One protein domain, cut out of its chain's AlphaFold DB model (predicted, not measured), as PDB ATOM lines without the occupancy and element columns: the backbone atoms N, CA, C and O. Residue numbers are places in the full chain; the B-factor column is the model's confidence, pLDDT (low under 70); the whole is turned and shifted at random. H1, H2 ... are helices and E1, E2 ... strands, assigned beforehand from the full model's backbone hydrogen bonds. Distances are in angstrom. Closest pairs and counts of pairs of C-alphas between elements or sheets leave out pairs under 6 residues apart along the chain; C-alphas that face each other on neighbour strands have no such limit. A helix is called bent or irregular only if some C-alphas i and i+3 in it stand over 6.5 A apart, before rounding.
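AT A GLANCE: This is residues 619 to 736 and 752 to 786 of the 1176 residues of the protein "Acetylglucosamine phosphomutase" of Artemisia annua (UniProt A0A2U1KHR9). A twisted four-stranded sheet has helices H1 and H7 packed over one face, while no named helix is on its other face; a helical hairpin, H2 and H3, packs through H2 on H1. The short H4 sits near one end of the sheet, on the same face as H1 and H7, and the little H5 and H6, on the two sides of the cut in the printed part, lie farthest out, their centres 19.6 A and 16.4 A from the mean of the C-alphas. The printed part has 153 residues, with seven named helices and four named strands in the order H1 E1 E2 H2 H3 E3 H4 H5 H6 H7 E4; the mixed sheet runs E2 E1 E3 E4, and the class is mixed, helices and strands. The whole is compact, with a radius of gyration of the C-alphas of 14.7 A and spans of 40 by 39 by 31 A.

IN THESE COORDINATES: H1, residues 621 to 637, begins at C-alpha 621 (-27.215, 7.599, -50.129) and is 24.5 A long. E1 is residues 642 to 647, 16.7 A, and E2 residues 656 to 662, 20.1 A. H2, residues 671 to 681, is 15.7 A and only just irregular: C-alphas 672 and 675 are 6.9 A apart. H3 is residues 686 to 699, 19.6 A, and E3 residues 711 to 716, 16.9 A. Short helices follow: H4, residues 722 to 726, H5, 733 to 736, H6, 759 to 762, and H7, 772 to 777. E4, residues 783 to 786, ends at C-alpha 786 (-12.574, -1.675, -51.463).

HOW THE PARTS SIT: The sheet is only just strongly twisted, its C-alphas up to 4.4 A off the best plane. The hairpin E1 and E2 is antiparallel, with N 646 and O 660 2.9 A apart, within hydrogen-bond range. E1 and E3 are parallel, N 645 to O 713 2.8 A; E3 and E4 are parallel, N 714 to O 785 2.8 A. H1 and H7 on one face of the sheet make two layers, helices over a sheet, at heights of 8.2 A and 8.3 A. They touch at a steep tilt of 45 degrees, the same way, the closest C-alphas being those of Phe 625 and Ala 772, 4.4 A. H4 is on the same face. H1, the hub, touches H2 at a steep tilt of 40 degrees, opposite ways, the closest C-alphas those of Thr 623 and Ala 681, 5.1 A. In the helical hairpin H2 and H3 touch, the closest C-alphas those of Ile 680 and Phe 689, 6.0 A. H6 is close to but not clearly touching H3, with the C-alphas of Ala 686 and Phe 761 closest at 6.0 A; H5 touches no helix. Each O i to N i+4 pair is within hydrogen-bond range in H1, H3, H4 and H7, and 5 of 7 in H2; H5 and H6 are too short for such a pair.

THE WHOLE: The C-alphas of Lys 653 and Ala 707, the two farthest apart, are 43.0 A from each other. Residues 737 to 751 are not printed, and C-alphas 736 and 752 stand 19.3 A apart across the cut. The link from H3 to E3, 11 residues, is long. The mean pLDDT of the printed part is 71.8; 63 residues are under 70, among them 680 to 693, 727 to 736 and 752 to 781.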
ATOM      1  N   ILE A 619     -33.043   6.450 -52.232       59.56
ATOM      2  CA  ILE A 619     -33.164   7.040 -50.891       59.56
ATOM      3  C   ILE A 619     -32.073   6.580 -49.912       59.56
ATOM      4  O   ILE A 619     -32.077   6.988 -48.750       59.56
ATOM      5  N   LEU A 620     -31.120   5.749 -50.355       65.31
ATOM      6  CA  LEU A 620     -30.129   5.125 -49.469       65.31
ATOM      7  C   LEU A 620     -28.809   5.888 -49.324       65.31
ATOM      8  O   LEU A 620     -28.068   5.587 -48.395       65.31
ATOM      9  N   GLN A 621     -28.508   6.888 -50.158       63.97
ATOM     10  CA  GLN A 621     -27.215   7.599 -50.129       63.97
ATOM     11  C   GLN A 621     -26.858   8.152 -48.736       63.97
ATOM     12  O   GLN A 621     -25.809   7.832 -48.175       63.97
ATOM     13  N   SER A 622     -27.775   8.917 -48.129       60.09
ATOM     14  CA  SER A 622     -27.590   9.458 -46.774       60.09
ATOM     15  C   SER A 622     -27.439   8.343 -45.738       60.09
ATOM     16  O   SER A 622     -26.583   8.430 -44.860       60.09
ATOM     17  N   THR A 623     -28.240   7.283 -45.840       72.88
ATOM     18  CA  THR A 623     -28.164   6.132 -44.934       72.88
ATOM     19  C   THR A 623     -26.792   5.476 -45.020       72.88
ATOM     20  O   THR A 623     -26.099   5.377 -44.015       72.88
ATOM     21  N   VAL A 624     -26.342   5.113 -46.219       75.00
ATOM     22  CA  VAL A 624     -25.079   4.402 -46.448       75.00
ATOM     23  C   VAL A 624     -23.871   5.199 -45.947       75.00
ATOM     24  O   VAL A 624     -22.987   4.627 -45.315       75.00
ATOM     25  N   PHE A 625     -23.856   6.521 -46.120       73.75
ATOM     26  CA  PHE A 625     -22.830   7.383 -45.521       73.75
ATOM     27  C   PHE A 625     -22.811   7.327 -43.993       73.75
ATOM     28  O   PHE A 625     -21.757   7.129 -43.386       73.75
ATOM     29  N   ARG A 626     -23.975   7.472 -43.351       77.38
ATOM     30  CA  ARG A 626     -24.076   7.441 -41.884       77.38
ATOM     31  C   ARG A 626     -23.700   6.067 -41.332       77.38
ATOM     32  O   ARG A 626     -23.079   5.978 -40.277       77.38
ATOM     33  N   ILE A 627     -24.000   5.006 -42.075       85.94
ATOM     34  CA  ILE A 627     -23.587   3.645 -41.729       85.94
ATOM     35  C   ILE A 627     -22.093   3.412 -41.991       85.94
ATOM     36  O   ILE A 627     -21.461   2.686 -41.230       85.94
ATOM     37  N   GLY A 628     -21.479   4.111 -42.950       80.31
ATOM     38  CA  GLY A 628     -20.020   4.177 -43.080       80.31
ATOM     39  C   GLY A 628     -19.339   4.737 -41.822       80.31
ATOM     40  O   GLY A 628     -18.361   4.165 -41.341       80.31
ATOM     41  N   ILE A 629     -19.899   5.798 -41.230       78.81
ATOM     42  CA  ILE A 629     -19.425   6.347 -39.945       78.81
ATOM     43  C   ILE A 629     -19.596   5.314 -38.824       78.81
ATOM     44  O   ILE A 629     -18.665   5.077 -38.053       78.81
ATOM     45  N   LEU A 630     -20.762   4.666 -38.751       88.31
ATOM     46  CA  LEU A 630     -21.033   3.624 -37.757       88.31
ATOM     47  C   LEU A 630     -20.025   2.471 -37.834       88.31
ATOM     48  O   LEU A 630     -19.532   2.033 -36.799       88.31
ATOM     49  N   ALA A 631     -19.689   2.012 -39.042       90.75
ATOM     50  CA  ALA A 631     -18.718   0.942 -39.258       90.75
ATOM     51  C   ALA A 631     -17.311   1.330 -38.768       90.75
ATOM     52  O   ALA A 631     -16.644   0.536 -38.105       90.75
ATOM     53  N   ALA A 632     -16.880   2.570 -39.017       84.56
ATOM     54  CA  ALA A 632     -15.606   3.077 -38.507       84.56
ATOM     55  C   ALA A 632     -15.597   3.171 -36.968       84.56
ATOM     56  O   ALA A 632     -14.644   2.727 -36.326       84.56
ATOM     57  N   LEU A 633     -16.677   3.678 -36.360       86.88
ATOM     58  CA  LEU A 633     -16.834   3.710 -34.900       86.88
ATOM     59  C   LEU A 633     -16.839   2.302 -34.292       86.88
ATOM     60  O   LEU A 633     -16.257   2.088 -33.228       86.88
ATOM     61  N   ARG A 634     -17.457   1.336 -34.977       93.81
ATOM     62  CA  ARG A 634     -17.473  -0.067 -34.561       93.81
ATOM     63  C   ARG A 634     -16.070  -0.672 -34.571       93.81
ATOM     64  O   ARG A 634     -15.702  -1.323 -33.599       93.81
ATOM     65  N   SER A 635     -15.268  -0.388 -35.600       92.31
ATOM     66  CA  SER A 635     -13.861  -0.811 -35.670       92.31
ATOM     67  C   SER A 635     -13.045  -0.239 -34.505       92.31
ATOM     68  O   SER A 635     -12.361  -0.982 -33.803       92.31
ATOM     69  N   LEU A 636     -13.187   1.059 -34.202       89.19
ATOM     70  CA  LEU A 636     -12.512   1.681 -33.053       89.19
ATOM     71  C   LEU A 636     -12.939   1.068 -31.715       89.19
ATOM     72  O   LEU A 636     -12.094   0.812 -30.856       89.19
ATOM     73  N   LYS A 637     -14.239   0.800 -31.537       91.50
ATOM     74  CA  LYS A 637     -14.757   0.119 -30.343       91.50
ATOM     75  C   LYS A 637     -14.142  -1.272 -30.174       91.50
ATOM     76  O   LYS A 637     -13.872  -1.681 -29.047       91.50
ATOM     77  N   CYS A 638     -13.896  -1.967 -31.279       91.31
ATOM     78  CA  CYS A 638     -13.268  -3.283 -31.312       91.31
ATOM     79  C   CYS A 638     -11.739  -3.185 -31.412       91.31
ATOM     80  O   CYS A 638     -11.109  -3.994 -32.070       91.31
ATOM     81  N   ASN A 639     -11.113  -2.179 -30.790       89.25
ATOM     82  CA  ASN A 639      -9.655  -2.026 -30.761       89.25
ATOM     83  C   ASN A 639      -8.984  -2.064 -32.151       89.25
ATOM     84  O   ASN A 639      -7.887  -2.612 -32.282       89.25
ATOM     85  N   GLY A 640      -9.611  -1.468 -33.168       87.56
ATOM     86  CA  GLY A 640      -9.084  -1.399 -34.534       87.56
ATOM     87  C   GLY A 640      -9.272  -2.674 -35.358       87.56
ATOM     88  O   GLY A 640      -8.694  -2.768 -36.438       87.56
ATOM     89  N   ASP A 641     -10.060  -3.638 -34.875       94.25
ATOM     90  CA  ASP A 641     -10.412  -4.824 -35.652       94.25
ATOM     91  C   ASP A 641     -11.109  -4.431 -36.964       94.25
ATOM     92  O   ASP A 641     -11.820  -3.422 -37.059       94.25
ATOM     93  N   VAL A 642     -10.903  -5.247 -37.992       95.94
ATOM     94  CA  VAL A 642     -11.471  -5.049 -39.323       95.94
ATOM     95  C   VAL A 642     -12.983  -5.256 -39.277       95.94
ATOM     96  O   VAL A 642     -13.459  -6.273 -38.779       95.94
ATOM     97  N   ILE A 643     -13.731  -4.316 -39.853       97.19
ATOM     98  CA  ILE A 643     -15.191  -4.377 -40.027       97.19
ATOM     99  C   ILE A 643     -15.522  -4.498 -41.514       97.19
ATOM    100  O   ILE A 643     -14.799  -3.965 -42.351       97.19
ATOM    101  N   GLY A 644     -16.607  -5.179 -41.872       96.69
ATOM    102  CA  GLY A 644     -17.113  -5.222 -43.248       96.69
ATOM    103  C   GLY A 644     -18.340  -4.342 -43.446       96.69
ATOM    104  O   GLY A 644     -19.167  -4.204 -42.549       96.69
ATOM    105  N   LEU A 645     -18.489  -3.788 -44.645       96.06
ATOM    106  CA  LEU A 645     -19.684  -3.092 -45.098       96.06
ATOM    107  C   LEU A 645     -20.087  -3.624 -46.478       96.06
ATOM    108  O   LEU A 645     -19.380  -3.405 -47.464       96.06
ATOM    109  N   MET A 646     -21.217  -4.327 -46.541       96.81
ATOM    110  CA  MET A 646     -21.725  -4.953 -47.763       96.81
ATOM    111  C   MET A 646     -22.894  -4.151 -48.337       96.81
ATOM    112  O   MET A 646     -23.911  -3.985 -47.657       96.81
ATOM    113  N   ILE A 647     -22.773  -3.695 -49.585       96.06
ATOM    114  CA  ILE A 647     -23.841  -3.027 -50.340       96.06
ATOM    115  C   ILE A 647     -24.592  -4.063 -51.177       96.06
ATOM    116  O   ILE A 647     -24.092  -4.538 -52.198       96.06
ATOM    117  N   THR A 648     -25.779  -4.445 -50.712       95.12
ATOM    118  CA  THR A 648     -26.645  -5.416 -51.389       95.12
ATOM    119  C   THR A 648     -28.055  -5.412 -50.801       95.12
ATOM    120  O   THR A 648     -28.248  -5.171 -49.605       95.12
ATOM    121  N   ALA A 649     -29.041  -5.780 -51.622       92.12
ATOM    122  CA  ALA A 649     -30.367  -6.189 -51.159       92.12
ATOM    123  C   ALA A 649     -30.687  -7.678 -51.411       92.12
ATOM    124  O   ALA A 649     -31.843  -8.075 -51.284       92.12
ATOM    125  N   SER A 650     -29.693  -8.532 -51.691       92.31
ATOM    126  CA  SER A 650     -29.873  -9.994 -51.800       92.31
ATOM    127  C   SER A 650     -30.993 -10.351 -52.802       92.31
ATOM    128  O   SER A 650     -30.967  -9.868 -53.937       92.31
ATOM    129  N   HIS A 651     -32.001 -11.123 -52.388       89.50
ATOM    130  CA  HIS A 651     -33.165 -11.564 -53.171       89.50
ATOM    131  C   HIS A 651     -34.163 -10.464 -53.605       89.50
ATOM    132  O   HIS A 651     -35.123 -10.758 -54.313       89.50
ATOM    133  N   ASN A 652     -33.994  -9.204 -53.187       88.62
ATOM    134  CA  ASN A 652     -34.881  -8.099 -53.579       88.62
ATOM    135  C   ASN A 652     -34.816  -7.783 -55.094       88.62
ATOM    136  O   ASN A 652     -33.858  -8.153 -55.781       88.62
ATOM    137  N   LYS A 653     -35.797  -7.026 -55.608       84.31
ATOM    138  CA  LYS A 653     -35.831  -6.534 -57.005       84.31
ATOM    139  C   LYS A 653     -34.643  -5.630 -57.313       84.31
ATOM    140  O   LYS A 653     -34.147  -4.992 -56.396       84.31
ATOM    141  N   VAL A 654     -34.229  -5.522 -58.579       88.88
ATOM    142  CA  VAL A 654     -33.017  -4.790 -59.012       88.88
ATOM    143  C   VAL A 654     -32.948  -3.312 -58.580       88.88
ATOM    144  O   VAL A 654     -31.850  -2.831 -58.306       88.88
ATOM    145  N   ASP A 655     -34.089  -2.625 -58.467       79.75
ATOM    146  CA  ASP A 655     -34.159  -1.197 -58.100       79.75
ATOM    147  C   ASP A 655     -33.907  -0.937 -56.599       79.75
ATOM    148  O   ASP A 655     -33.466   0.147 -56.207       79.75
ATOM    149  N   ASP A 656     -34.110  -1.954 -55.755       81.75
ATOM    150  CA  ASP A 656     -33.758  -1.890 -54.337       81.75
ATOM    151  C   ASP A 656     -32.233  -1.935 -54.153       81.75
ATOM    152  O   ASP A 656     -31.483  -2.473 -54.969       81.75
ATOM    153  N   ASN A 657     -31.741  -1.435 -53.025       88.44
ATOM    154  CA  ASN A 657     -30.412  -1.782 -52.530       88.44
ATOM    155  C   ASN A 657     -30.419  -1.807 -50.994       88.44
ATOM    156  O   ASN A 657     -31.470  -1.723 -50.354       88.44
ATOM    157  N   GLY A 658     -29.258  -1.990 -50.382       89.12
ATOM    158  CA  GLY A 658     -29.144  -2.049 -48.939       89.12
ATOM    159  C   GLY A 658     -27.713  -1.955 -48.453       89.12
ATOM    160  O   GLY A 658     -26.771  -1.936 -49.242       89.12
ATOM    161  N   VAL A 659     -27.559  -1.881 -47.135       92.88
ATOM    162  CA  VAL A 659     -26.255  -1.872 -46.473       92.88
ATOM    163  C   VAL A 659     -26.283  -2.733 -45.213       92.88
ATOM    164  O   VAL A 659     -27.144  -2.553 -44.347       92.88
ATOM    165  N   LYS A 660     -25.326  -3.663 -45.117       92.38
ATOM    166  CA  LYS A 660     -25.101  -4.567 -43.978       92.38
ATOM    167  C   LYS A 660     -23.716  -4.310 -43.381       92.38
ATOM    168  O   LYS A 660     -22.780  -4.030 -44.127       92.38
ATOM    169  N   ILE A 661     -23.578  -4.447 -42.061       94.69
ATOM    170  CA  ILE A 661     -22.277  -4.428 -41.375       94.69
ATOM    171  C   ILE A 661     -21.911  -5.857 -40.964       94.69
ATOM    172  O   ILE A 661     -22.746  -6.553 -40.384       94.69
ATOM    173  N   ALA A 662     -20.669  -6.253 -41.245       95.25
ATOM    174  CA  ALA A 662     -20.054  -7.474 -40.737       95.25
ATOM    175  C   ALA A 662     -19.108  -7.131 -39.576       95.25
ATOM    176  O   ALA A 662     -18.167  -6.353 -39.752       95.25
ATOM    177  N   ASP A 663     -19.368  -7.695 -38.400       94.44
ATOM    178  CA  ASP A 663     -18.556  -7.513 -37.193       94.44
ATOM    179  C   ASP A 663     -17.218  -8.279 -37.283       94.44
ATOM    180  O   ASP A 663     -17.024  -9.064 -38.216       94.44
ATOM    181  N   PRO A 664     -16.271  -8.098 -36.335       94.88
ATOM    182  CA  PRO A 664     -14.926  -8.671 -36.446       94.88
ATOM    183  C   PRO A 664     -14.869 -10.194 -36.613       94.88
ATOM    184  O   PRO A 664     -13.990 -10.721 -37.296       94.88
ATOM    185  N   SER A 665     -15.835 -10.915 -36.036       91.62
ATOM    186  CA  SER A 665     -15.975 -12.369 -36.194       91.62
ATOM    187  C   SER A 665     -16.357 -12.794 -37.618       91.62
ATOM    188  O   SER A 665     -16.342 -13.991 -37.923       91.62
ATOM    189  N   GLY A 666     -16.712 -11.835 -38.475       90.75
ATOM    190  CA  GLY A 666     -17.406 -12.022 -39.739       90.75
ATOM    191  C   GLY A 666     -18.914 -12.229 -39.575       90.75
ATOM    192  O   GLY A 666     -19.589 -12.403 -40.579       90.75
ATOM    193  N   GLY A 667     -19.458 -12.222 -38.354       90.31
ATOM    194  CA  GLY A 667     -20.901 -12.280 -38.108       90.31
ATOM    195  C   GLY A 667     -21.614 -10.957 -38.414       90.31
ATOM    196  O   GLY A 667     -21.003  -9.985 -38.857       90.31
ATOM    197  N   MET A 668     -22.924 -10.905 -38.174       90.56
ATOM    198  CA  MET A 668     -23.723  -9.677 -38.315       90.56
ATOM    199  C   MET A 668     -23.391  -8.652 -37.217       90.56
ATOM    200  O   MET A 668     -22.860  -9.016 -36.169       90.56
ATOM    201  N   LEU A 669     -23.745  -7.380 -37.437       91.19
ATOM    202  CA  LEU A 669     -23.655  -6.331 -36.414       91.19
ATOM    203  C   LEU A 669     -24.354  -6.750 -35.111       91.19
ATOM    204  O   LEU A 669     -25.500  -7.198 -35.128       91.19
ATOM    205  N   SER A 670     -23.681  -6.530 -33.982       87.25
ATOM    206  CA  SER A 670     -24.261  -6.701 -32.647       87.25
ATOM    207  C   SER A 670     -25.607  -5.977 -32.477       87.25
ATOM    208  O   SER A 670     -25.739  -4.791 -32.790       87.25
ATOM    209  N   GLN A 671     -26.594  -6.687 -31.916       84.25
ATOM    210  CA  GLN A 671     -27.973  -6.201 -31.763       84.25
ATOM    211  C   GLN A 671     -28.069  -4.907 -30.941       84.25
ATOM    212  O   GLN A 671     -28.896  -4.047 -31.238       84.25
ATOM    213  N   ASP A 672     -27.170  -4.708 -29.973       87.81
ATOM    214  CA  ASP A 672     -27.130  -3.504 -29.131       87.81
ATOM    215  C   ASP A 672     -26.834  -2.219 -29.925       87.81
ATOM    216  O   ASP A 672     -27.113  -1.109 -29.463       87.81
ATOM    217  N   TRP A 673     -26.277  -2.355 -31.134       91.69
ATOM    218  CA  TRP A 673     -25.938  -1.245 -32.024       91.69
ATOM    219  C   TRP A 673     -27.029  -0.952 -33.066       91.69
ATOM    220  O   TRP A 673     -27.032   0.145 -33.632       91.69
ATOM    221  N   GLU A 674     -27.988  -1.858 -33.292       89.00
ATOM    222  CA  GLU A 674     -29.076  -1.672 -34.270       89.00
ATOM    223  C   GLU A 674     -29.967  -0.453 -33.943       89.00
ATOM    224  O   GLU A 674     -30.185   0.374 -34.835       89.00
ATOM    225  N   PRO A 675     -30.420  -0.226 -32.684       87.88
ATOM    226  CA  PRO A 675     -31.232   0.950 -32.362       87.88
ATOM    227  C   PRO A 675     -30.490   2.265 -32.604       87.88
ATOM    228  O   PRO A 675     -31.106   3.281 -32.929       87.88
ATOM    229  N   PHE A 676     -29.167   2.265 -32.430       87.56
ATOM    230  CA  PHE A 676     -28.348   3.434 -32.719       87.56
ATOM    231  C   PHE A 676     -28.176   3.637 -34.225       87.56
ATOM    232  O   PHE A 676     -28.298   4.769 -34.688       87.56
ATOM    233  N   ALA A 677     -27.986   2.559 -34.995       85.75
ATOM    234  CA  ALA A 677     -27.983   2.605 -36.456       85.75
ATOM    235  C   ALA A 677     -29.266   3.262 -36.996       85.75
ATOM    236  O   ALA A 677     -29.194   4.147 -37.851       85.75
ATOM    237  N   ASP A 678     -30.425   2.909 -36.433       79.44
ATOM    238  CA  ASP A 678     -31.714   3.532 -36.751       79.44
ATOM    239  C   ASP A 678     -31.774   5.014 -36.397       79.44
ATOM    240  O   ASP A 678     -32.219   5.837 -37.206       79.44
ATOM    241  N   GLN A 679     -31.311   5.381 -35.203       77.00
ATOM    242  CA  GLN A 679     -31.307   6.774 -34.760       77.00
ATOM    243  C   GLN A 679     -30.441   7.652 -35.661       77.00
ATOM    244  O   GLN A 679     -30.883   8.725 -36.071       77.00
ATOM    245  N   ILE A 680     -29.235   7.200 -36.014       68.75
ATOM    246  CA  ILE A 680     -28.343   7.987 -36.866       68.75
ATOM    247  C   ILE A 680     -28.840   8.033 -38.312       68.75
ATOM    248  O   ILE A 680     -28.815   9.108 -38.912       68.75
ATOM    249  N   ALA A 681     -29.364   6.931 -38.863       69.75
ATOM    250  CA  ALA A 681     -29.910   6.897 -40.222       69.75
ATOM    251  C   ALA A 681     -31.082   7.874 -40.390       69.75
ATOM    252  O   ALA A 681     -31.178   8.553 -41.410       69.75
ATOM    253  N   ASN A 682     -31.908   8.018 -39.349       68.94
ATOM    254  CA  ASN A 682     -33.080   8.894 -39.337       68.94
ATOM    255  C   ASN A 682     -32.867  10.229 -38.604       68.94
ATOM    256  O   ASN A 682     -33.842  10.936 -38.332       68.94
ATOM    257  N   ALA A 683     -31.623  10.591 -38.266       55.19
ATOM    258  CA  ALA A 683     -31.331  11.870 -37.625       55.19
ATOM    259  C   ALA A 683     -31.839  13.034 -38.493       55.19
ATOM    260  O   ALA A 683     -31.604  13.061 -39.709       55.19
ATOM    261  N   GLN A 684     -32.556  13.962 -37.852       50.31
ATOM    262  CA  GLN A 684     -33.356  14.999 -38.512       50.31
ATOM    263  C   GLN A 684     -32.506  16.126 -39.111       50.31
ATOM    264  O   GLN A 684     -32.928  16.768 -40.071       50.31
ATOM    265  N   ASP A 685     -31.326  16.374 -38.546       46.19
ATOM    266  CA  ASP A 685     -30.426  17.459 -38.931       46.19
ATOM    267  C   ASP A 685     -28.981  17.178 -38.470       46.19
ATOM    268  O   ASP A 685     -28.737  16.279 -37.665       46.19
ATOM    269  N   ALA A 686     -28.012  17.959 -38.964       46.12
ATOM    270  CA  ALA A 686     -26.596  17.826 -38.599       46.12
ATOM    271  C   ALA A 686     -26.328  17.915 -37.092       46.12
ATOM    272  O   ALA A 686     -25.456  17.209 -36.589       46.12
ATOM    273  N   GLN A 687     -27.028  18.797 -36.374       47.72
ATOM    274  CA  GLN A 687     -26.773  19.024 -34.957       47.72
ATOM    275  C   GLN A 687     -27.279  17.841 -34.131       47.72
ATOM    276  O   GLN A 687     -26.536  17.337 -33.291       47.72
ATOM    277  N   SER A 688     -28.492  17.352 -34.414       55.34
ATOM    278  CA  SER A 688     -29.009  16.130 -33.787       55.34
ATOM    279  C   SER A 688     -28.168  14.902 -34.146       55.34
ATOM    280  O   SER A 688     -27.854  14.104 -33.269       55.34
ATOM    281  N   PHE A 689     -27.713  14.782 -35.395       56.81
ATOM    282  CA  PHE A 689     -26.804  13.718 -35.832       56.81
ATOM    283  C   PHE A 689     -25.465  13.726 -35.071       56.81
ATOM    284  O   PHE A 689     -25.054  12.702 -34.525       56.81
ATOM    285  N   LEU A 690     -24.807  14.887 -34.980       54.53
ATOM    286  CA  LEU A 690     -23.555  15.059 -34.235       54.53
ATOM    287  C   LEU A 690     -23.730  14.789 -32.740       54.53
ATOM    288  O   LEU A 690     -22.856  14.183 -32.114       54.53
ATOM    289  N   GLN A 691     -24.849  15.231 -32.165       65.94
ATOM    290  CA  GLN A 691     -25.171  14.985 -30.766       65.94
ATOM    291  C   GLN A 691     -25.342  13.487 -30.497       65.94
ATOM    292  O   GLN A 691     -24.696  12.976 -29.586       65.94
ATOM    293  N   LEU A 692     -26.117  12.778 -31.328       69.25
ATOM    294  CA  LEU A 692     -26.305  11.327 -31.230       69.25
ATOM    295  C   LEU A 692     -24.964  10.585 -31.273       69.25
ATOM    296  O   LEU A 692     -24.704   9.746 -30.416       69.25
ATOM    297  N   ILE A 693     -24.081  10.930 -32.218       69.31
ATOM    298  CA  ILE A 693     -22.737  10.339 -32.300       69.31
ATOM    299  C   ILE A 693     -21.921  10.643 -31.045       69.31
ATOM    300  O   ILE A 693     -21.325   9.739 -30.471       69.31
ATOM    301  N   THR A 694     -21.895  11.899 -30.600       70.44
ATOM    302  CA  THR A 694     -21.087  12.316 -29.445       70.44
ATOM    303  C   THR A 694     -21.540  11.627 -28.160       70.44
ATOM    304  O   THR A 694     -20.714  11.180 -27.364       70.44
ATOM    305  N   GLU A 695     -22.851  11.545 -27.942       80.38
ATOM    306  CA  GLU A 695     -23.440  10.852 -26.797       80.38
ATOM    307  C   GLU A 695     -23.154   9.353 -26.857       80.38
ATOM    308  O   GLU A 695     -22.756   8.773 -25.847       80.38
ATOM    309  N   PHE A 696     -23.266   8.739 -28.035       84.44
ATOM    310  CA  PHE A 696     -22.999   7.317 -28.213       84.44
ATOM    311  C   PHE A 696     -21.518   6.963 -28.038       84.44
ATOM    312  O   PHE A 696     -21.202   6.033 -27.306       84.44
ATOM    313  N   VAL A 697     -20.598   7.744 -28.614       80.69
ATOM    314  CA  VAL A 697     -19.142   7.589 -28.425       80.69
ATOM    315  C   VAL A 697     -18.775   7.628 -26.944       80.69
ATOM    316  O   VAL A 697     -17.998   6.793 -26.481       80.69
ATOM    317  N   LYS A 698     -19.359   8.567 -26.185       82.31
ATOM    318  CA  LYS A 698     -19.161   8.660 -24.733       82.31
ATOM    319  C   LYS A 698     -19.767   7.467 -24.001       82.31
ATOM    320  O   LYS A 698     -19.099   6.882 -23.159       82.31
ATOM    321  N   LYS A 699     -21.011   7.099 -24.325       89.62
ATOM    322  CA  LYS A 699     -21.725   5.970 -23.712       89.62
ATOM    323  C   LYS A 699     -20.961   4.656 -23.899       89.62
ATOM    324  O   LYS A 699     -20.783   3.907 -22.944       89.62
ATOM    325  N   GLU A 700     -20.487   4.403 -25.112       88.38
ATOM    326  CA  GLU A 700     -19.787   3.175 -25.486       88.38
ATOM    327  C   GLU A 700     -18.279   3.225 -25.182       88.38
ATOM    328  O   GLU A 700     -17.583   2.231 -25.401       88.38
ATOM    329  N   ASN A 701     -17.757   4.339 -24.650       87.56
ATOM    330  CA  ASN A 701     -16.332   4.570 -24.383       87.56
ATOM    331  C   ASN A 701     -15.437   4.280 -25.606       87.56
ATOM    332  O   ASN A 701     -14.469   3.524 -25.514       87.56
ATOM    333  N   ILE A 702     -15.784   4.837 -26.772       84.12
ATOM    334  CA  ILE A 702     -15.037   4.613 -28.020       84.12
ATOM    335  C   ILE A 702     -13.773   5.494 -28.029       84.12
ATOM    336  O   ILE A 702     -13.895   6.718 -27.939       84.12
ATOM    337  N   PRO A 703     -12.562   4.914 -28.152       77.81
ATOM    338  CA  PRO A 703     -11.320   5.677 -28.131       77.81
ATOM    339  C   PRO A 703     -11.092   6.381 -29.474       77.81
ATOM    340  O   PRO A 703     -10.803   5.739 -30.481       77.81
ATOM    341  N   LEU A 704     -11.196   7.711 -29.488       69.56
ATOM    342  CA  LEU A 704     -10.911   8.529 -30.675       69.56
ATOM    343  C   LEU A 704      -9.431   8.959 -30.772       69.56
ATOM    344  O   LEU A 704      -8.990   9.430 -31.818       69.56
ATOM    345  N   ASP A 705      -8.645   8.746 -29.713       57.91
ATOM    346  CA  ASP A 705      -7.323   9.361 -29.518       57.91
ATOM    347  C   ASP A 705      -6.137   8.527 -30.070       57.91
ATOM    348  O   ASP A 705      -5.021   8.582 -29.559       57.91
ATOM    349  N   GLY A 706      -6.344   7.774 -31.158       54.97
ATOM    350  CA  GLY A 706      -5.257   7.424 -32.090       54.97
ATOM    351  C   GLY A 706      -4.286   6.287 -31.728       54.97
ATOM    352  O   GLY A 706      -3.221   6.209 -32.334       54.97
ATOM    353  N   ALA A 707      -4.609   5.373 -30.804       54.84
ATOM    354  CA  ALA A 707      -3.727   4.225 -30.526       54.84
ATOM    355  C   ALA A 707      -3.755   3.136 -31.623       54.84
ATOM    356  O   ALA A 707      -2.752   2.456 -31.841       54.84
ATOM    357  N   LYS A 708      -4.892   2.957 -32.311       66.88
ATOM    358  CA  LYS A 708      -5.074   1.971 -33.387       66.88
ATOM    359  C   LYS A 708      -5.976   2.514 -34.490       66.88
ATOM    360  O   LYS A 708      -6.885   3.298 -34.234       66.88
ATOM    361  N   GLN A 709      -5.693   2.094 -35.719       82.69
ATOM    362  CA  GLN A 709      -6.366   2.560 -36.922       82.69
ATOM    363  C   GLN A 709      -7.675   1.791 -37.151       82.69
ATOM    364  O   GLN A 709      -7.669   0.567 -37.067       82.69
ATOM    365  N   ALA A 710      -8.779   2.480 -37.461       85.94
ATOM    366  CA  ALA A 710     -10.008   1.808 -37.888       85.94
ATOM    367  C   ALA A 710      -9.873   1.305 -39.328       85.94
ATOM    368  O   ALA A 710      -9.422   2.048 -40.199       85.94
ATOM    369  N   VAL A 711     -10.300   0.073 -39.600       91.31
ATOM    370  CA  VAL A 711     -10.223  -0.534 -40.936       91.31
ATOM    371  C   VAL A 711     -11.588  -1.085 -41.325       91.31
ATOM    372  O   VAL A 711     -12.168  -1.890 -40.599       91.31
ATOM    373  N   VAL A 712     -12.096  -0.668 -42.487       93.94
ATOM    374  CA  VAL A 712     -13.404  -1.101 -42.998       93.94
ATOM    375  C   VAL A 712     -13.262  -1.652 -44.416       93.94
ATOM    376  O   VAL A 712     -12.818  -0.940 -45.316       93.94
ATOM    377  N   LEU A 713     -13.641  -2.912 -44.634       95.94
ATOM    378  CA  LEU A 713     -13.718  -3.527 -45.960       95.94
ATOM    379  C   LEU A 713     -15.060  -3.186 -46.608       95.94
ATOM    380  O   LEU A 713     -16.107  -3.404 -46.008       95.94
ATOM    381  N   LEU A 714     -15.034  -2.683 -47.835       94.62
ATOM    382  CA  LEU A 714     -16.211  -2.341 -48.626       94.62
ATOM    383  C   LEU A 714     -16.418  -3.407 -49.704       94.62
ATOM    384  O   LEU A 714     -15.493  -3.689 -50.459       94.62
ATOM    385  N   GLY A 715     -17.617  -3.976 -49.794       95.12
ATOM    386  CA  GLY A 715     -18.009  -4.894 -50.865       95.12
ATOM    387  C   GLY A 715     -19.375  -4.529 -51.437       95.12
ATOM    388  O   GLY A 715     -20.198  -3.925 -50.745       95.12
ATOM    389  N   ARG A 716     -19.630  -4.889 -52.697       95.88
ATOM    390  CA  ARG A 716     -20.948  -4.729 -53.330       95.88
ATOM    391  C   ARG A 716     -21.322  -5.903 -54.224       95.88
ATOM    392  O   ARG A 716     -20.445  -6.586 -54.748       95.88
ATOM    393  N   ASP A 717     -22.622  -6.075 -54.442       95.75
ATOM    394  CA  ASP A 717     -23.150  -6.954 -55.488       95.75
ATOM    395  C   ASP A 717     -23.147  -6.273 -56.883       95.75
ATOM    396  O   ASP A 717     -22.482  -5.254 -57.125       95.75
ATOM    397  N   THR A 718     -23.873  -6.871 -57.832       95.00
ATOM    398  CA  THR A 718     -23.982  -6.422 -59.228       95.00
ATOM    399  C   THR A 718     -25.065  -5.366 -59.471       95.00
ATOM    400  O   THR A 718     -25.279  -4.984 -60.623       95.00
ATOM    401  N   ARG A 719     -25.752  -4.858 -58.435       93.06
ATOM    402  CA  ARG A 719     -26.804  -3.843 -58.615       93.06
ATOM    403  C   ARG A 719     -26.238  -2.566 -59.245       93.06
ATOM    404  O   ARG A 719     -25.184  -2.095 -58.808       93.06
ATOM    405  N   PRO A 720     -26.950  -1.930 -60.199       88.88
ATOM    406  CA  PRO A 720     -26.466  -0.717 -60.867       88.88
ATOM    407  C   PRO A 720     -26.150   0.439 -59.907       88.88
ATOM    408  O   PRO A 720     -25.208   1.194 -60.128       88.88
ATOM    409  N   SER A 721     -26.911   0.555 -58.815       81.19
ATOM    410  CA  SER A 721     -26.718   1.568 -57.771       81.19
ATOM    411  C   SER A 721     -25.571   1.263 -56.799       81.19
ATOM    412  O   SER A 721     -25.193   2.127 -56.013       81.19
ATOM    413  N   GLY A 722     -24.997   0.055 -56.827       85.50
ATOM    414  CA  GLY A 722     -23.974  -0.361 -55.866       85.50
ATOM    415  C   GLY A 722     -22.705   0.489 -55.936       85.50
ATOM    416  O   GLY A 722     -22.140   0.828 -54.900       85.50
ATOM    417  N   GLU A 723     -22.278   0.879 -57.141       85.56
ATOM    418  CA  GLU A 723     -21.080   1.708 -57.323       85.56
ATOM    419  C   GLU A 723     -21.256   3.094 -56.691       85.56
ATOM    420  O   GLU A 723     -20.403   3.511 -55.916       85.56
ATOM    421  N   SER A 724     -22.382   3.772 -56.947       75.25
ATOM    422  CA  SER A 724     -22.636   5.124 -56.430       75.25
ATOM    423  C   SER A 724     -22.884   5.159 -54.918       75.25
ATOM    424  O   SER A 724     -22.548   6.142 -54.259       75.25
ATOM    425  N   LEU A 725     -23.435   4.085 -54.341       76.69
ATOM    426  CA  LEU A 725     -23.596   3.954 -52.890       76.69
ATOM    427  C   LEU A 725     -22.270   3.645 -52.173       76.69
ATOM    428  O   LEU A 725     -22.085   4.055 -51.023       76.69
ATOM    429  N   LEU A 726     -21.342   2.944 -52.831       79.19
ATOM    430  CA  LEU A 726     -20.061   2.542 -52.245       79.19
ATOM    431  C   LEU A 726     -18.983   3.626 -52.410       79.19
ATOM    432  O   LEU A 726     -18.279   3.935 -51.444       79.19
ATOM    433  N   ARG A 727     -18.859   4.222 -53.605       66.44
ATOM    434  CA  ARG A 727     -17.760   5.120 -53.989       66.44
ATOM    435  C   ARG A 727     -18.191   6.271 -54.900       66.44
ATOM    436  O   ARG A 727     -19.146   6.187 -55.661       66.44
ATOM    437  N   LEU A 728     -17.399   7.344 -54.849       50.72
ATOM    438  CA  LEU A 728     -17.395   8.407 -55.855       50.72
ATOM    439  C   LEU A 728     -16.769   7.840 -57.135       50.72
ATOM    440  O   LEU A 728     -15.615   7.396 -57.104       50.72
ATOM    441  N   GLN A 729     -17.457   7.921 -58.275       40.91
ATOM    442  CA  GLN A 729     -16.748   7.811 -59.546       40.91
ATOM    443  C   GLN A 729     -15.796   9.016 -59.629       40.91
ATOM    444  O   GLN A 729     -16.249  10.144 -59.797       40.91
ATOM    445  N   ASN A 730     -14.483   8.759 -59.514       35.12
ATOM    446  CA  ASN A 730     -13.317   9.649 -59.709       35.12
ATOM    447  C   ASN A 730     -12.522  10.048 -58.440       35.12
ATOM    448  O   ASN A 730     -12.766  11.058 -57.782       35.12
ATOM    449  N   ASN A 731     -11.442   9.298 -58.188       33.19
ATOM    450  CA  ASN A 731     -10.365   9.586 -57.229       33.19
ATOM    451  C   ASN A 731      -9.538  10.841 -57.593       33.19
ATOM    452  O   ASN A 731      -8.428  10.711 -58.108       33.19
ATOM    453  N   VAL A 732     -10.026  12.056 -57.320       31.92
ATOM    454  CA  VAL A 732      -9.197  13.280 -57.478       31.92
ATOM    455  C   VAL A 732      -9.161  14.173 -56.227       31.92
ATOM    456  O   VAL A 732      -8.184  14.887 -56.022       31.92
ATOM    457  N   PHE A 733     -10.137  14.092 -55.316       33.84
ATOM    458  CA  PHE A 733     -10.225  15.043 -54.193       33.84
ATOM    459  C   PHE A 733      -9.318  14.751 -52.980       33.84
ATOM    460  O   PHE A 733      -9.037  15.659 -52.201       33.84
ATOM    461  N   ILE A 734      -8.794  13.529 -52.828       35.06
ATOM    462  CA  ILE A 734      -7.962  13.162 -51.660       35.06
ATOM    463  C   ILE A 734      -6.533  13.742 -51.755       35.06
ATOM    464  O   ILE A 734      -5.899  13.998 -50.732       35.06
ATOM    465  N   ALA A 735      -6.037  14.053 -52.959       26.64
ATOM    466  CA  ALA A 735      -4.675  14.570 -53.150       26.64
ATOM    467  C   ALA A 735      -4.485  16.037 -52.703       26.64
ATOM    468  O   ALA A 735      -3.365  16.436 -52.399       26.64
ATOM    469  N   LEU A 736      -5.557  16.832 -52.610       28.12
ATOM    470  CA  LEU A 736      -5.484  18.243 -52.193       28.12
ATOM    471  C   LEU A 736      -5.596  18.441 -50.670       28.12
ATOM    472  O   LEU A 736      -5.243  19.505 -50.164       28.12
ATOM    473  N   LEU A 752     -11.718  16.368 -34.007       35.12
ATOM    474  CA  LEU A 752     -11.864  14.925 -34.289       35.12
ATOM    475  C   LEU A 752     -12.930  14.598 -35.353       35.12
ATOM    476  O   LEU A 752     -12.967  13.485 -35.867       35.12
ATOM    477  N   PHE A 753     -13.743  15.590 -35.727       35.38
ATOM    478  CA  PHE A 753     -14.735  15.534 -36.801       35.38
ATOM    479  C   PHE A 753     -14.564  16.773 -37.710       35.38
ATOM    480  O   PHE A 753     -15.298  17.751 -37.585       35.38
ATOM    481  N   PHE A 754     -13.550  16.796 -38.587       35.12
ATOM    482  CA  PHE A 754     -13.356  17.886 -39.571       35.12
ATOM    483  C   PHE A 754     -14.461  17.857 -40.671       35.12
ATOM    484  O   PHE A 754     -15.184  16.865 -40.773       35.12
ATOM    485  N   PRO A 755     -14.671  18.921 -41.484       31.81
ATOM    486  CA  PRO A 755     -15.983  19.479 -41.865       31.81
ATOM    487  C   PRO A 755     -16.876  18.630 -42.789       31.81
ATOM    488  O   PRO A 755     -17.958  19.083 -43.156       31.81
ATOM    489  N   CYS A 756     -16.498  17.390 -43.107       34.75
ATOM    490  CA  CYS A 756     -17.339  16.427 -43.828       34.75
ATOM    491  C   CYS A 756     -18.659  16.112 -43.105       34.75
ATOM    492  O   CYS A 756     -19.619  15.710 -43.750       34.75
ATOM    493  N   VAL A 757     -18.738  16.327 -41.785       35.28
ATOM    494  CA  VAL A 757     -19.956  16.063 -40.999       35.28
ATOM    495  C   VAL A 757     -20.941  17.247 -40.994       35.28
ATOM    496  O   VAL A 757     -22.142  17.048 -40.820       35.28
ATOM    497  N   ILE A 758     -20.463  18.478 -41.230       32.78
ATOM    498  CA  ILE A 758     -21.289  19.706 -41.249       32.78
ATOM    499  C   ILE A 758     -21.694  20.087 -42.688       32.78
ATOM    500  O   ILE A 758     -22.790  20.602 -42.917       32.78
ATOM    501  N   LEU A 759     -20.851  19.770 -43.676       33.69
ATOM    502  CA  LEU A 759     -21.077  20.066 -45.096       33.69
ATOM    503  C   LEU A 759     -22.359  19.482 -45.728       33.69
ATOM    504  O   LEU A 759     -22.904  20.170 -46.592       33.69
ATOM    505  N   PRO A 760     -22.934  18.333 -45.304       35.44
ATOM    506  CA  PRO A 760     -24.185  17.844 -45.892       35.44
ATOM    507  C   PRO A 760     -25.401  18.715 -45.546       35.44
ATOM    508  O   PRO A 760     -26.480  18.491 -46.087       35.44
ATOM    509  N   PHE A 761     -25.258  19.685 -44.631       34.69
ATOM    510  CA  PHE A 761     -26.396  20.400 -44.060       34.69
ATOM    511  C   PHE A 761     -26.332  21.935 -44.138       34.69
ATOM    512  O   PHE A 761     -27.345  22.557 -43.805       34.69
ATOM    513  N   THR A 762     -25.219  22.582 -44.539       29.42
ATOM    514  CA  THR A 762     -25.116  24.054 -44.356       29.42
ATOM    515  C   THR A 762     -24.473  24.941 -45.433       29.42
ATOM    516  O   THR A 762     -24.561  26.152 -45.248       29.42
ATOM    517  N   THR A 763     -23.879  24.483 -46.546       25.97
ATOM    518  CA  THR A 763     -23.304  25.447 -47.526       25.97
ATOM    519  C   THR A 763     -23.421  25.048 -48.996       25.97
ATOM    520  O   THR A 763     -23.082  23.941 -49.392       25.97
ATOM    521  N   SER A 764     -23.818  26.027 -49.814       32.06
ATOM    522  CA  SER A 764     -23.947  26.019 -51.275       32.06
ATOM    523  C   SER A 764     -22.604  26.007 -52.036       32.06
ATOM    524  O   SER A 764     -22.426  26.780 -52.978       32.06
ATOM    525  N   SER A 765     -21.631  25.179 -51.644       24.42
ATOM    526  CA  SER A 765     -20.329  25.100 -52.327       24.42
ATOM    527  C   SER A 765     -19.847  23.658 -52.520       24.42
ATOM    528  O   SER A 765     -19.426  23.027 -51.557       24.42
ATOM    529  N   SER A 766     -19.901  23.212 -53.782       31.06
ATOM    530  CA  SER A 766     -19.153  22.139 -54.471       31.06
ATOM    531  C   SER A 766     -18.873  20.810 -53.749       31.06
ATOM    532  O   SER A 766     -18.120  20.772 -52.778       31.06
ATOM    533  N   HIS A 767     -19.341  19.725 -54.375       39.03
ATOM    534  CA  HIS A 767     -18.878  18.340 -54.249       39.03
ATOM    535  C   HIS A 767     -18.727  17.749 -52.835       39.03
ATOM    536  O   HIS A 767     -17.655  17.747 -52.229       39.03
ATOM    537  N   THR A 768     -19.763  17.059 -52.369       37.81
ATOM    538  CA  THR A 768     -19.556  15.821 -51.603       37.81
ATOM    539  C   THR A 768     -20.721  14.891 -51.915       37.81
ATOM    540  O   THR A 768     -21.785  15.014 -51.318       37.81
ATOM    541  N   GLU A 769     -20.569  13.989 -52.895       43.66
ATOM    542  CA  GLU A 769     -21.514  12.868 -52.985       43.66
ATOM    543  C   GLU A 769     -21.366  12.044 -51.702       43.66
ATOM    544  O   GLU A 769     -20.262  11.679 -51.285       43.66
ATOM    545  N   VAL A 770     -22.492  11.823 -51.037       51.09
ATOM    546  CA  VAL A 770     -22.582  11.220 -49.712       51.09
ATOM    547  C   VAL A 770     -22.703   9.704 -49.902       51.09
ATOM    548  O   VAL A 770     -23.741   9.215 -50.340       51.09
ATOM    549  N   ASN A 771     -21.626   8.964 -49.626       60.38
ATOM    550  CA  ASN A 771     -21.535   7.507 -49.800       60.38
ATOM    551  C   ASN A 771     -20.760   6.834 -48.650       60.38
ATOM    552  O   ASN A 771     -20.240   7.512 -47.758       60.38
ATOM    553  N   ALA A 772     -20.678   5.499 -48.667       56.72
ATOM    554  CA  ALA A 772     -20.030   4.713 -47.612       56.72
ATOM    555  C   ALA A 772     -18.578   5.139 -47.367       56.72
ATOM    556  O   ALA A 772     -18.172   5.365 -46.226       56.72
ATOM    557  N   HIS A 773     -17.803   5.268 -48.446       68.94
ATOM    558  CA  HIS A 773     -16.389   5.615 -48.380       68.94
ATOM    559  C   HIS A 773     -16.161   6.975 -47.708       68.94
ATOM    560  O   HIS A 773     -15.296   7.101 -46.841       68.94
ATOM    561  N   VAL A 774     -16.942   7.996 -48.076       59.28
ATOM    562  CA  VAL A 774     -16.848   9.337 -47.473       59.28
ATOM    563  C   VAL A 774     -17.268   9.306 -45.998       59.28
ATOM    564  O   VAL A 774     -16.646   9.972 -45.168       59.28
ATOM    565  N   GLY A 775     -18.262   8.488 -45.647       56.88
ATOM    566  CA  GLY A 775     -18.677   8.273 -44.259       56.88
ATOM    567  C   GLY A 775     -17.553   7.708 -43.397       56.88
ATOM    568  O   GLY A 775     -17.229   8.269 -42.356       56.88
ATOM    569  N   ILE A 776     -16.892   6.650 -43.869       63.75
ATOM    570  CA  ILE A 776     -15.762   6.026 -43.164       63.75
ATOM    571  C   ILE A 776     -14.627   7.036 -42.978       63.75
ATOM    572  O   ILE A 776     -14.180   7.254 -41.855       63.75
ATOM    573  N   CYS A 777     -14.214   7.715 -44.053       64.69
ATOM    574  CA  CYS A 777     -13.133   8.707 -44.014       64.69
ATOM    575  C   CYS A 777     -13.437   9.939 -43.145       64.69
ATOM    576  O   CYS A 777     -12.531  10.728 -42.880       64.69
ATOM    577  N   SER A 778     -14.688  10.131 -42.713       59.41
ATOM    578  CA  SER A 778     -15.049  11.216 -41.792       59.41
ATOM    579  C   SER A 778     -14.537  10.969 -40.367       59.41
ATOM    580  O   SER A 778     -14.446  11.915 -39.585       59.41
ATOM    581  N   ILE A 779     -14.180   9.724 -40.029       64.06
ATOM    582  CA  ILE A 779     -13.488   9.375 -38.786       64.06
ATOM    583  C   ILE A 779     -11.979   9.434 -39.024       64.06
ATOM    584  O   ILE A 779     -11.441   8.731 -39.880       64.06
ATOM    585  N   ILE A 780     -11.283  10.273 -38.254       62.06
ATOM    586  CA  ILE A 780      -9.834  10.455 -38.395       62.06
ATOM    587  C   ILE A 780      -9.112   9.118 -38.216       62.06
ATOM    588  O   ILE A 780      -9.317   8.396 -37.244       62.06
ATOM    589  N   GLY A 781      -8.246   8.806 -39.179       63.84
ATOM    590  CA  GLY A 781      -7.465   7.577 -39.197       63.84
ATOM    591  C   GLY A 781      -8.195   6.376 -39.796       63.84
ATOM    592  O   GLY A 781      -7.519   5.409 -40.114       63.84
ATOM    593  N   ALA A 782      -9.510   6.409 -40.025       75.00
ATOM    594  CA  ALA A 782     -10.212   5.268 -40.609       75.00
ATOM    595  C   ALA A 782      -9.797   5.002 -42.069       75.00
ATOM    596  O   ALA A 782      -9.660   5.925 -42.874       75.00
ATOM    597  N   VAL A 783      -9.617   3.726 -42.418       82.44
ATOM    598  CA  VAL A 783      -9.175   3.268 -43.742       82.44
ATOM    599  C   VAL A 783     -10.267   2.427 -44.394       82.44
ATOM    600  O   VAL A 783     -10.486   1.286 -43.976       82.44
ATOM    601  N   PRO A 784     -10.929   2.938 -45.442       84.19
ATOM    602  CA  PRO A 784     -11.769   2.118 -46.299       84.19
ATOM    603  C   PRO A 784     -10.912   1.320 -47.293       84.19
ATOM    604  O   PRO A 784     -10.071   1.876 -48.002       84.19
ATOM    605  N   ILE A 785     -11.155   0.015 -47.393       90.50
ATOM    606  CA  ILE A 785     -10.508  -0.881 -48.358       90.50
ATOM    607  C   ILE A 785     -11.597  -1.473 -49.240       90.50
ATOM    608  O   ILE A 785     -12.453  -2.202 -48.757       90.50
ATOM    609  N   ASP A 786     -11.570  -1.167 -50.529       91.12
ATOM    610  CA  ASP A 786     -12.574  -1.675 -51.463       91.12
ATOM    611  C   ASP A 786     -12.169  -3.028 -52.028       91.12
ATOM    612  O   ASP A 786     -11.109  -3.169 -52.640       91.12
TER     613      ASP A 786